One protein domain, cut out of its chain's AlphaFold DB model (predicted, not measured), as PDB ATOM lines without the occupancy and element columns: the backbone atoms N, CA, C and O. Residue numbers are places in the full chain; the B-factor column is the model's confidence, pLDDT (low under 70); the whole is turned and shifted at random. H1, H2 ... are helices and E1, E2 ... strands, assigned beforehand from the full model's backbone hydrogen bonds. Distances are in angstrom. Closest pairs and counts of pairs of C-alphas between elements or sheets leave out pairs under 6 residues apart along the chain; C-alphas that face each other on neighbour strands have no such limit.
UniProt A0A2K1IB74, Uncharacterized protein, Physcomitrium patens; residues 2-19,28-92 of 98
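What this domain is: This is residues 2 to 19 and 28 to 92 of the 98 residues of an uncharacterized protein of Physcomitrium patens (UniProt A0A2K1IB74). There is little regular structure: a small head of H1, H3 and the parallel pair E1 and E4 is joined through H2 to a long arm, the antiparallel hairpin E2 and E3, whose residues 44 to 50 stick out. The 83 printed residues have three named helices and four strands, in the order H1 E1 E2 E3 H2 H3 E4, a mixed class with only 31 residues in named elements. The whole is extended, radius of gyration of the C-alphas 20.6 A, spans 65 by 24 by 19 A.

How they stand to each other: H1, residues 2 to 7, touches H3, residues 79 to 85, at a steep tilt of 42 degrees; their closest C-alphas, of Ala 6 and Leu 85, are 4.8 A apart. E1, residues 11 to 13, is parallel to E4, residues 89 to 91, with N 13 and O 90 within hydrogen-bond range at 2.9 A. In the hairpin of E2, residues 36 to 38, and E3, residues 55 to 57, N 57 and O 36 are within range at 2.8 A. H2, residues 64 to 69, touches no helix. In H1, H2 and H3 every O i to N i+4 pair is within range.

Where its parts are: H1 begins at C-alpha 2 (-11.404, 45.939, -17.923); H3 is 9.9 A long; E4 ends at C-alpha 91 (-19.257, 29.816, -21.902).

The domain as a whole: Residues 20 to 27 are not printed, a gap of 17.9 A between C-alphas 19 and 28. The link E2 to E3 is long, and pLDDT is under 70 at residues 38 to 55.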
ATOM      1  N   GLY A   2     -11.527  46.085 -16.462       79.81
ATOM      2  CA  GLY A   2     -11.404  45.939 -17.923       79.81
ATOM      3  C   GLY A   2     -10.023  45.590 -18.506       79.81
ATOM      4  O   GLY A   2      -9.952  44.863 -19.489       79.81
ATOM      5  N   LYS A   3      -8.914  46.023 -17.883       87.62
ATOM      6  CA  LYS A   3      -7.556  45.628 -18.312       87.62
ATOM      7  C   LYS A   3      -7.278  44.127 -18.156       87.62
ATOM      8  O   LYS A   3      -6.421  43.621 -18.868       87.62
ATOM      9  N   TYR A   4      -7.961  43.438 -17.242       90.19
ATOM     10  CA  TYR A   4      -7.819  41.992 -17.077       90.19
ATOM     11  C   TYR A   4      -8.501  41.265 -18.234       90.19
ATOM     12  O   TYR A   4      -7.838  40.518 -18.937       90.19
ATOM     13  N   TYR A   5      -9.769  41.582 -18.509       91.94
ATOM     14  CA  TYR A   5     -10.528  40.989 -19.616       91.94
ATOM     15  C   TYR A   5      -9.917  41.296 -20.992       91.94
ATOM     16  O   TYR A   5      -9.751  40.396 -21.808       91.94
ATOM     17  N   ALA A   6      -9.470  42.535 -21.217       92.19
ATOM     18  CA  ALA A   6      -8.858  42.939 -22.486       92.19
ATOM     19  C   ALA A   6      -7.527  42.234 -22.799       92.19
ATOM     20  O   ALA A   6      -7.196  42.036 -23.967       92.19
ATOM     21  N   ASN A   7      -6.757  41.874 -21.766       92.81
ATOM     22  CA  ASN A   7      -5.458  41.214 -21.916       92.81
ATOM     23  C   ASN A   7      -5.507  39.713 -21.601       92.81
ATOM     24  O   ASN A   7      -4.481  39.038 -21.697       92.81
ATOM     25  N   ALA A   8      -6.671  39.181 -21.225       93.38
ATOM     26  CA  ALA A   8      -6.847  37.756 -21.020       93.38
ATOM     27  C   ALA A   8      -6.700  37.029 -22.361       93.38
ATOM     28  O   ALA A   8      -7.269  37.428 -23.379       93.38
ATOM     29  N   TRP A   9      -5.936  35.937 -22.363       94.69
ATOM     30  CA  TRP A   9      -5.851  35.070 -23.537       94.69
ATOM     31  C   TRP A   9      -7.163  34.315 -23.780       94.69
ATOM     32  O   TRP A   9      -7.554  34.091 -24.928       94.69
ATOM     33  N   LEU A  10      -7.819  33.928 -22.685       93.88
ATOM     34  CA  LEU A  10      -9.099  33.241 -22.636       93.88
ATOM     35  C   LEU A  10      -9.812  33.633 -21.339       93.88
ATOM     36  O   LEU A  10      -9.213  33.572 -20.265       93.88
ATOM     37  N   THR A  11     -11.084  33.982 -21.454       93.75
ATOM     38  CA  THR A  11     -11.996  34.171 -20.326       93.75
ATOM     39  C   THR A  11     -12.922  32.964 -20.259       93.75
ATOM     40  O   THR A  11     -13.423  32.518 -21.285       93.75
ATOM     41  N   ILE A  12     -13.142  32.412 -19.069       92.19
ATOM     42  CA  ILE A  12     -14.108  31.327 -18.868       92.19
ATOM     43  C   ILE A  12     -15.275  31.917 -18.088       92.19
ATOM     44  O   ILE A  12     -15.092  32.336 -16.945       92.19
ATOM     45  N   SER A  13     -16.445  31.970 -18.717       91.69
ATOM     46  CA  SER A  13     -17.687  32.370 -18.060       91.69
ATOM     47  C   SER A  13     -18.333  31.140 -17.439       91.69
ATOM     48  O   SER A  13     -18.445  30.101 -18.085       91.69
ATOM     49  N   ALA A  14     -18.733  31.222 -16.174       91.75
ATOM     50  CA  ALA A  14     -19.429  30.141 -15.485       91.75
ATOM     51  C   ALA A  14     -20.946  30.368 -15.558       91.75
ATOM     52  O   ALA A  14     -21.585  30.612 -14.540       91.75
ATOM     53  N   ASP A  15     -21.525  30.320 -16.758       91.00
ATOM     54  CA  ASP A  15     -22.929  30.701 -16.986       91.00
ATOM     55  C   ASP A  15     -23.933  29.787 -16.261       91.00
ATOM     56  O   ASP A  15     -25.035  30.211 -15.929       91.00
ATOM     57  N   SER A  16     -23.541  28.551 -15.922       87.62
ATOM     58  CA  SER A  16     -24.370  27.664 -15.090       87.62
ATOM     59  C   SER A  16     -24.262  27.903 -13.575       87.62
ATOM     60  O   SER A  16     -24.894  27.184 -12.794       87.62
ATOM     61  N   ALA A  17     -23.467  28.884 -13.138       89.00
ATOM     62  CA  ALA A  17     -23.290  29.232 -11.732       89.00
ATOM     63  C   ALA A  17     -24.400  30.128 -11.199       89.00
ATOM     64  O   ALA A  17     -24.545  31.283 -11.591       89.00
ATOM     65  N   GLN A  18     -25.147  29.597 -10.232       85.44
ATOM     66  CA  GLN A  18     -26.128  30.374  -9.477       85.44
ATOM     67  C   GLN A  18     -25.465  31.209  -8.373       85.44
ATOM     68  O   GLN A  18     -25.968  32.271  -8.015       85.44
ATOM     69  N   ASP A  19     -24.325  30.755  -7.847       84.56
ATOM     70  CA  ASP A  19     -23.599  31.406  -6.760       84.56
ATOM     71  C   ASP A  19     -22.076  31.224  -6.889       84.56
ATOM     72  O   ASP A  19     -21.571  30.692  -7.876       84.56
ATOM     73  N   ARG A  28     -21.891  16.085 -14.900       81.69
ATOM     74  CA  ARG A  28     -22.898  16.012 -15.962       81.69
ATOM     75  C   ARG A  28     -23.474  14.604 -16.074       81.69
ATOM     76  O   ARG A  28     -22.730  13.622 -16.108       81.69
ATOM     77  N   ASN A  29     -24.796  14.512 -16.163       84.69
ATOM     78  CA  ASN A  29     -25.472  13.277 -16.526       84.69
ATOM     79  C   ASN A  29     -25.375  13.089 -18.046       84.69
ATOM     80  O   ASN A  29     -25.914  13.875 -18.817       84.69
ATOM     81  N   VAL A  30     -24.676  12.046 -18.492       81.62
ATOM     82  CA  VAL A  30     -24.441  11.794 -19.924       81.62
ATOM     83  C   VAL A  30     -25.755  11.565 -20.684       81.62
ATOM     84  O   VAL A  30     -25.843  11.906 -21.863       81.62
ATOM     85  N   LEU A  31     -26.780  11.038 -20.008       80.69
ATOM     86  CA  LEU A  31     -28.099  10.789 -20.592       80.69
ATOM     87  C   LEU A  31     -28.894  12.079 -20.848       80.69
ATOM     88  O   LEU A  31     -29.784  12.075 -21.688       80.69
ATOM     89  N   GLU A  32     -28.560  13.177 -20.167       79.25
ATOM     90  CA  GLU A  32     -29.188  14.493 -20.378       79.25
ATOM     91  C   GLU A  32     -28.589  15.251 -21.571       79.25
ATOM     92  O   GLU A  32     -29.098  16.300 -21.939       79.25
ATOM     93  N   ILE A  33     -27.499  14.752 -22.164       81.06
ATOM     94  CA  ILE A  33     -26.728  15.479 -23.188       81.06
ATOM     95  C   ILE A  33     -26.579  14.655 -24.467       81.06
ATOM     96  O   ILE A  33     -26.507  15.201 -25.565       81.06
ATOM     97  N   ARG A  34     -26.523  13.323 -24.359       79.19
ATOM     98  CA  ARG A  34     -26.344  12.453 -25.522       79.19
ATOM     99  C   ARG A  34     -27.668  11.971 -26.085       79.19
ATOM    100  O   ARG A  34     -28.553  11.534 -25.358       79.19
ATOM    101  N   LEU A  35     -27.716  11.937 -27.414       81.00
ATOM    102  CA  LEU A  35     -28.696  11.162 -28.161       81.00
ATOM    103  C   LEU A  35     -28.662   9.712 -27.676       81.00
ATOM    104  O   LEU A  35     -27.599   9.083 -27.666       81.00
ATOM    105  N   CYS A  36     -29.816   9.168 -27.308       74.00
ATOM    106  CA  CYS A  36     -29.942   7.743 -27.036       74.00
ATOM    107  C   CYS A  36     -31.035   7.131 -27.911       74.00
ATOM    108  O   CYS A  36     -32.082   7.726 -28.149       74.00
ATOM    109  N   ARG A  37     -30.768   5.933 -28.435       71.88
ATOM    110  CA  ARG A  37     -31.772   5.121 -29.125       71.88
ATOM    111  C   ARG A  37     -32.403   4.212 -28.096       71.88
ATOM    112  O   ARG A  37     -31.699   3.405 -27.491       71.88
ATOM    113  N   TYR A  38     -33.705   4.351 -27.890       69.81
ATOM    114  CA  TYR A  38     -34.416   3.472 -26.980       69.81
ATOM    115  C   TYR A  38     -35.176   2.416 -27.794       69.81
ATOM    116  O   TYR A  38     -36.094   2.763 -28.538       69.81
ATOM    117  N   PRO A  39     -34.817   1.126 -27.671       62.38
ATOM    118  CA  PRO A  39     -35.307   0.083 -28.570       62.38
ATOM    119  C   PRO A  39     -36.804  -0.223 -28.419       62.38
ATOM    120  O   PRO A  39     -37.355  -0.946 -29.237       62.38
ATOM    121  N   ARG A  40     -37.477   0.283 -27.373       61.31
ATOM    122  CA  ARG A  40     -38.845  -0.144 -27.032       61.31
ATOM    123  C   ARG A  40     -39.698   0.958 -26.400       61.31
ATOM    124  O   ARG A  40     -40.356   0.731 -25.389       61.31
ATOM    125  N   LEU A  41     -39.623   2.182 -26.923       58.16
ATOM    126  CA  LEU A  41     -40.403   3.311 -26.400       58.16
ATOM    127  C   LEU A  41     -41.859   3.021 -26.736       58.16
ATOM    128  O   LEU A  41     -42.210   3.138 -27.904       58.16
ATOM    129  N   LEU A  42     -42.617   2.578 -25.723       56.06
ATOM    130  CA  LEU A  42     -44.020   2.147 -25.748       56.06
ATOM    131  C   LEU A  42     -44.775   2.730 -26.943       56.06
ATOM    132  O   LEU A  42     -45.301   3.843 -26.900       56.06
ATOM    133  N   ILE A  43     -44.770   1.974 -28.033       51.25
ATOM    134  CA  ILE A  43     -45.637   2.226 -29.166       51.25
ATOM    135  C   ILE A  43     -46.971   1.599 -28.773       51.25
ATOM    136  O   ILE A  43     -46.988   0.522 -28.171       51.25
ATOM    137  N   SER A  44     -48.085   2.291 -29.029       57.16
ATOM    138  CA  SER A  44     -49.396   1.656 -28.875       57.16
ATOM    139  C   SER A  44     -49.397   0.362 -29.692       57.16
ATOM    140  O   SER A  44     -48.734   0.312 -30.726       57.16
ATOM    141  N   GLU A  45     -50.124  -0.666 -29.257       56.88
ATOM    142  CA  GLU A  45     -50.114  -2.014 -29.855       56.88
ATOM    143  C   GLU A  45     -50.541  -2.089 -31.343       56.88
ATOM    144  O   GLU A  45     -50.787  -3.170 -31.863       56.88
ATOM    145  N   ARG A  46     -50.658  -0.958 -32.044       56.34
ATOM    146  CA  ARG A  46     -51.114  -0.843 -33.429       56.34
ATOM    147  C   ARG A  46     -50.010  -0.700 -34.480       56.34
ATOM    148  O   ARG A  46     -50.320  -0.908 -35.644       56.34
ATOM    149  N   ASP A  47     -48.757  -0.447 -34.103       55.16
ATOM    150  CA  ASP A  47     -47.670  -0.196 -35.076       55.16
ATOM    151  C   ASP A  47     -46.623  -1.334 -35.108       55.16
ATOM    152  O   ASP A  47     -45.429  -1.106 -35.294       55.16
ATOM    153  N   PHE A  48     -47.044  -2.580 -34.861       54.59
ATOM    154  CA  PHE A  48     -46.143  -3.734 -34.706       54.59
ATOM    155  C   PHE A  48     -45.452  -4.222 -35.996       54.59
ATOM    156  O   PHE A  48     -44.625  -5.129 -35.902       54.59
ATOM    157  N   GLU A  49     -45.741  -3.656 -37.172       55.31
ATOM    158  CA  GLU A  49     -45.222  -4.176 -38.451       55.31
ATOM    159  C   GLU A  49     -43.938  -3.489 -38.971       55.31
ATOM    160  O   GLU A  49     -43.247  -4.092 -39.785       55.31
ATOM    161  N   ASP A  50     -43.515  -2.333 -38.431       52.59
ATOM    162  CA  ASP A  50     -42.351  -1.561 -38.937       52.59
ATOM    163  C   ASP A  50     -41.188  -1.431 -37.919       52.59
ATOM    164  O   ASP A  50     -40.598  -0.366 -37.714       52.59
ATOM    165  N   PHE A  51     -40.844  -2.520 -37.226       52.78
ATOM    166  CA  PHE A  51     -39.850  -2.526 -36.139       52.78
ATOM    167  C   PHE A  51     -38.393  -2.733 -36.614       52.78
ATOM    168  O   PHE A  51     -37.726  -3.665 -36.178       52.78
ATOM    169  N   GLU A  52     -37.860  -1.850 -37.462       55.28
ATOM    170  CA  GLU A  52     -36.416  -1.852 -37.798       55.28
ATOM    171  C   GLU A  52     -35.657  -0.615 -37.266       55.28
ATOM    172  O   GLU A  52     -34.459  -0.698 -36.991       55.28
ATOM    173  N   GLU A  53     -36.326   0.512 -36.980       60.81
ATOM    174  CA  GLU A  53     -35.661   1.716 -36.450       60.81
ATOM    175  C   GLU A  53     -36.238   2.167 -35.097       60.81
ATOM    176  O   GLU A  53     -37.288   2.796 -34.995       60.81
ATOM    177  N   GLY A  54     -35.524   1.857 -34.008       60.91
ATOM    178  CA  GLY A  54     -35.865   2.341 -32.667       60.91
ATOM    179  C   GLY A  54     -35.899   3.876 -32.580       60.91
ATOM    180  O   GLY A  54     -35.072   4.564 -33.181       60.91
ATOM    181  N   LYS A  55     -36.826   4.430 -31.785       69.50
ATOM    182  CA  LYS A  55     -36.973   5.887 -31.611       69.50
ATOM    183  C   LYS A  55     -35.727   6.504 -30.962       69.50
ATOM    184  O   LYS A  55     -35.212   6.006 -29.955       69.50
ATOM    185  N   VAL A  56     -35.263   7.618 -31.529       73.94
ATOM    186  CA  VAL A  56     -34.179   8.439 -30.971       73.94
ATOM    187  C   VAL A  56     -34.775   9.426 -29.974       73.94
ATOM    188  O   VAL A  56     -35.675  10.191 -30.311       73.94
ATOM    189  N   LEU A  57     -34.255   9.427 -28.753       77.75
ATOM    190  CA  LEU A  57     -34.505  10.474 -27.776       77.75
ATOM    191  C   LEU A  57     -33.459  11.570 -27.956       77.75
ATOM    192  O   LEU A  57     -32.256  11.325 -27.807       77.75
ATOM    193  N   LEU A  58     -33.939  12.767 -28.288       79.12
ATOM    194  CA  LEU A  58     -33.129  13.972 -28.311       79.12
ATOM    195  C   LEU A  58     -33.243  14.665 -26.948       79.12
ATOM    196  O   LEU A  58     -34.362  14.976 -26.530       79.12
ATOM    197  N   PRO A  59     -32.126  14.897 -26.242       80.69
ATOM    198  CA  PRO A  59     -32.152  15.714 -25.043       80.69
ATOM    199  C   PRO A  59     -32.542  17.149 -25.404       80.69
ATOM    200  O   PRO A  59     -32.080  17.692 -26.409       80.69
ATOM    201  N   ASN A  60     -33.394  17.757 -24.579       82.56
ATOM    202  CA  ASN A  60     -33.736  19.166 -24.720       82.56
ATOM    203  C   ASN A  60     -32.597  20.014 -24.142       82.56
ATOM    204  O   ASN A  60     -32.541  20.259 -22.936       82.56
ATOM    205  N   ILE A  61     -31.662  20.387 -25.008       84.12
ATOM    206  CA  ILE A  61     -30.574  21.303 -24.689       84.12
ATOM    207  C   ILE A  61     -31.038  22.698 -25.118       84.12
ATOM    208  O   ILE A  61     -31.401  22.890 -26.277       84.12
ATOM    209  N   GLY A  62     -31.077  23.634 -24.165       83.62
ATOM    210  CA  GLY A  62     -31.509  25.011 -24.419       83.62
ATOM    211  C   GLY A  62     -30.617  25.723 -25.434       83.62
ATOM    212  O   GLY A  62     -29.479  25.317 -25.663       83.62
ATOM    213  N   SER A  63     -31.131  26.789 -26.041       89.50
ATOM    214  CA  SER A  63     -30.373  27.586 -27.014       89.50
ATOM    215  C   SER A  63     -29.281  28.448 -26.356       89.50
ATOM    216  O   SER A  63     -29.268  28.637 -25.138       89.50
ATOM    217  N   PHE A  64     -28.373  29.019 -27.161       89.75
ATOM    218  CA  PHE A  64     -27.363  29.969 -26.663       89.75
ATOM    219  C   PHE A  64     -28.021  31.142 -25.935       89.75
ATOM    220  O   PHE A  64     -27.582  31.525 -24.856       89.75
ATOM    221  N   THR A  65     -29.109  31.670 -26.496       92.00
ATOM    222  CA  THR A  65     -29.847  32.788 -25.909       92.00
ATOM    223  C   THR A  65     -30.406  32.424 -24.538       92.00
ATOM    224  O   THR A  65     -30.189  33.161 -23.586       92.00
ATOM    225  N   GLU A  66     -31.015  31.247 -24.392       90.12
ATOM    226  CA  GLU A  66     -31.533  30.781 -23.097       90.12
ATOM    227  C   GLU A  66     -30.419  30.543 -22.065       90.12
ATOM    228  O   GLU A  66     -30.586  30.820 -20.878       90.12
ATOM    229  N   ASN A  67     -29.281  29.996 -22.500       89.25
ATOM    230  CA  ASN A  67     -28.211  29.577 -21.596       89.25
ATOM    231  C   ASN A  67     -27.216  30.695 -21.247       89.25
ATOM    232  O   ASN A  67     -26.558  30.602 -20.208       89.25
ATOM    233  N   VAL A  68     -27.062  31.697 -22.116       91.06
ATOM    234  CA  VAL A  68     -26.061  32.767 -22.000       91.06
ATOM    235  C   VAL A  68     -26.738  34.132 -21.951       91.06
ATOM    236  O   VAL A  68     -26.656  34.793 -20.920       91.06
ATOM    237  N   ASP A  69     -27.433  34.557 -23.011       90.62
ATOM    238  CA  ASP A  69     -27.976  35.927 -23.106       90.62
ATOM    239  C   ASP A  69     -29.027  36.227 -22.024       90.62
ATOM    240  O   ASP A  69     -29.040  37.311 -21.447       90.62
ATOM    241  N   GLU A  70     -29.873  35.248 -21.712       91.00
ATOM    242  CA  GLU A  70     -30.928  35.317 -20.691       91.00
ATOM    243  C   GLU A  70     -30.513  34.626 -19.378       91.00
ATOM    244  O   GLU A  70     -31.315  34.460 -18.459       91.00
ATOM    245  N   GLY A  71     -29.247  34.212 -19.277       88.06
ATOM    246  CA  GLY A  71     -28.707  33.527 -18.110       88.06
ATOM    247  C   GLY A  71     -28.533  34.437 -16.890       88.06
ATOM    248  O   GLY A  71     -28.459  35.661 -16.978       88.06
ATOM    249  N   ILE A  72     -28.355  33.820 -15.719       88.38
ATOM    250  CA  ILE A  72     -28.223  34.511 -14.419       88.38
ATOM    251  C   ILE A  72     -27.043  35.500 -14.396       88.38
ATOM    252  O   ILE A  72     -27.083  36.525 -13.714       88.38
ATOM    253  N   LEU A  73     -25.963  35.209 -15.130       87.62
ATOM    254  CA  LEU A  73     -24.834  36.134 -15.244       87.62
ATOM    255  C   LEU A  73     -25.186  37.389 -16.048       87.62
ATOM    256  O   LEU A  73     -24.692  38.465 -15.710       87.62
ATOM    257  N   SER A  74     -26.064  37.272 -17.043       88.12
ATOM    258  CA  SER A  74     -26.488  38.380 -17.903       88.12
ATOM    259  C   SER A  74     -27.357  39.408 -17.171       88.12
ATOM    260  O   SER A  74     -27.374  40.582 -17.535       88.12
ATOM    261  N   GLU A  75     -27.975  39.024 -16.051       87.12
ATOM    262  CA  GLU A  75     -28.677  39.949 -15.150       87.12
ATOM    263  C   GLU A  75     -27.723  40.871 -14.365       87.12
ATOM    264  O   GLU A  75     -28.137  41.879 -13.783       87.12
ATOM    265  N   ARG A  76     -26.420  40.559 -14.319       85.81
ATOM    266  CA  ARG A  76     -25.442  41.353 -13.564       85.81
ATOM    267  C   ARG A  76     -25.012  42.562 -14.384       85.81
ATOM    268  O   ARG A  76     -24.388  42.424 -15.427       85.81
ATOM    269  N   GLY A  77     -25.197  43.768 -13.847       83.56
ATOM    270  CA  GLY A  77     -24.893  45.020 -14.566       83.56
ATOM    271  C   GLY A  77     -23.445  45.206 -15.059       83.56
ATOM    272  O   GLY A  77     -23.185  46.092 -15.867       83.56
ATOM    273  N   TRP A  78     -22.495  44.385 -14.605       85.81
ATOM    274  CA  TRP A  78     -21.085  44.451 -15.009       85.81
ATOM    275  C   TRP A  78     -20.742  43.504 -16.169       85.81
ATOM    276  O   TRP A  78     -19.695  43.683 -16.788       85.81
ATOM    277  N   ILE A  79     -21.615  42.542 -16.493       88.69
ATOM    278  CA  ILE A  79     -21.345  41.452 -17.447       88.69
ATOM    279  C   ILE A  79     -21.020  41.956 -18.853       88.69
ATOM    280  O   ILE A  79     -20.113  41.443 -19.501       88.69
ATOM    281  N   LEU A  80     -21.663  43.050 -19.281       87.38
ATOM    282  CA  LEU A  80     -21.413  43.672 -20.579       87.38
ATOM    283  C   LEU A  80     -19.942  44.077 -20.727       87.38
ATOM    284  O   LEU A  80     -19.355  43.912 -21.791       87.38
ATOM    285  N   GLN A  81     -19.318  44.586 -19.658       88.31
ATOM    286  CA  GLN A  81     -17.899  44.942 -19.697       88.31
ATOM    287  C   GLN A  81     -17.016  43.698 -19.813       88.31
ATOM    288  O   GLN A  81     -16.006  43.734 -20.510       88.31
ATOM    289  N   GLU A  82     -17.377  42.608 -19.142       89.12
ATOM    290  CA  GLU A  82     -16.614  41.355 -19.161       89.12
ATOM    291  C   GLU A  82     -16.691  40.685 -20.537       89.12
ATOM    292  O   GLU A  82     -15.671  40.205 -21.043       89.12
ATOM    293  N   GLN A  83     -17.868  40.749 -21.166       89.38
ATOM    294  CA  GLN A  83     -18.135  40.214 -22.497       89.38
ATOM    295  C   GLN A  83     -17.496  41.049 -23.610       89.38
ATOM    296  O   GLN A  83     -16.781  40.515 -24.451       89.38
ATOM    297  N   VAL A  84     -17.693  42.371 -23.601       90.81
ATOM    298  CA  VAL A  84     -17.180  43.255 -24.663       90.81
ATOM    299  C   VAL A  84     -15.655  43.348 -24.642       90.81
ATOM    300  O   VAL A  84     -15.024  43.494 -25.689       90.81
ATOM    301  N   LEU A  85     -15.038  43.294 -23.458       93.00
ATOM    302  CA  LEU A  85     -13.589  43.442 -23.339       93.00
ATOM    303  C   LEU A  85     -12.843  42.122 -23.532       93.00
ATOM    304  O   LEU A  85     -11.691  42.150 -23.961       93.00
ATOM    305  N   SER A  86     -13.465  40.978 -23.246       93.38
ATOM    306  CA  SER A  86     -12.836  39.681 -23.485       93.38
ATOM    307  C   SER A  86     -12.888  39.314 -24.963       93.38
ATOM    308  O   SER A  86     -13.949  39.181 -25.557       93.38
ATOM    309  N   ARG A  87     -11.722  39.072 -25.564       92.12
ATOM    310  CA  ARG A  87     -11.628  38.683 -26.985       92.12
ATOM    311  C   ARG A  87     -12.072  37.251 -27.269       92.12
ATOM    312  O   ARG A  87     -12.398  36.929 -28.406       92.12
ATOM    313  N   ARG A  88     -11.969  36.375 -26.269       93.94
ATOM    314  CA  ARG A  88     -12.281  34.946 -26.359       93.94
ATOM    315  C   ARG A  88     -12.915  34.532 -25.048       93.94
ATOM    316  O   ARG A  88     -12.245  34.588 -24.015       93.94
ATOM    317  N   ILE A  89     -14.178  34.142 -25.103       94.81
ATOM    318  CA  ILE A  89     -14.939  33.698 -23.942       94.81
ATOM    319  C   ILE A  89     -15.385  32.276 -24.217       94.81
ATOM    320  O   ILE A  89     -15.914  32.002 -25.287       94.81
ATOM    321  N   LEU A  90     -15.118  31.389 -23.267       93.94
ATOM    322  CA  LEU A  90     -15.685  30.052 -23.232       93.94
ATOM    323  C   LEU A  90     -16.842  30.073 -22.237       93.94
ATOM    324  O   LEU A  90     -16.619  30.336 -21.051       93.94
ATOM    325  N   HIS A  91     -18.047  29.795 -22.713       92.81
ATOM    326  CA  HIS A  91     -19.257  29.816 -21.902       92.81
ATOM    327  C   HIS A  91     -19.525  28.433 -21.322       92.81
ATOM    328  O   HIS A  91     -19.895  27.488 -22.026       92.81
ATOM    329  N   TRP A  92     -19.296  28.287 -20.018       91.81
ATOM    330  CA  TRP A  92     -19.515  27.046 -19.289       91.81
ATOM    331  C   TRP A  92     -20.970  26.939 -18.832       91.81
ATOM    332  O   TRP A  92     -21.328  27.249 -17.690       91.81
TER     333      TRP A  92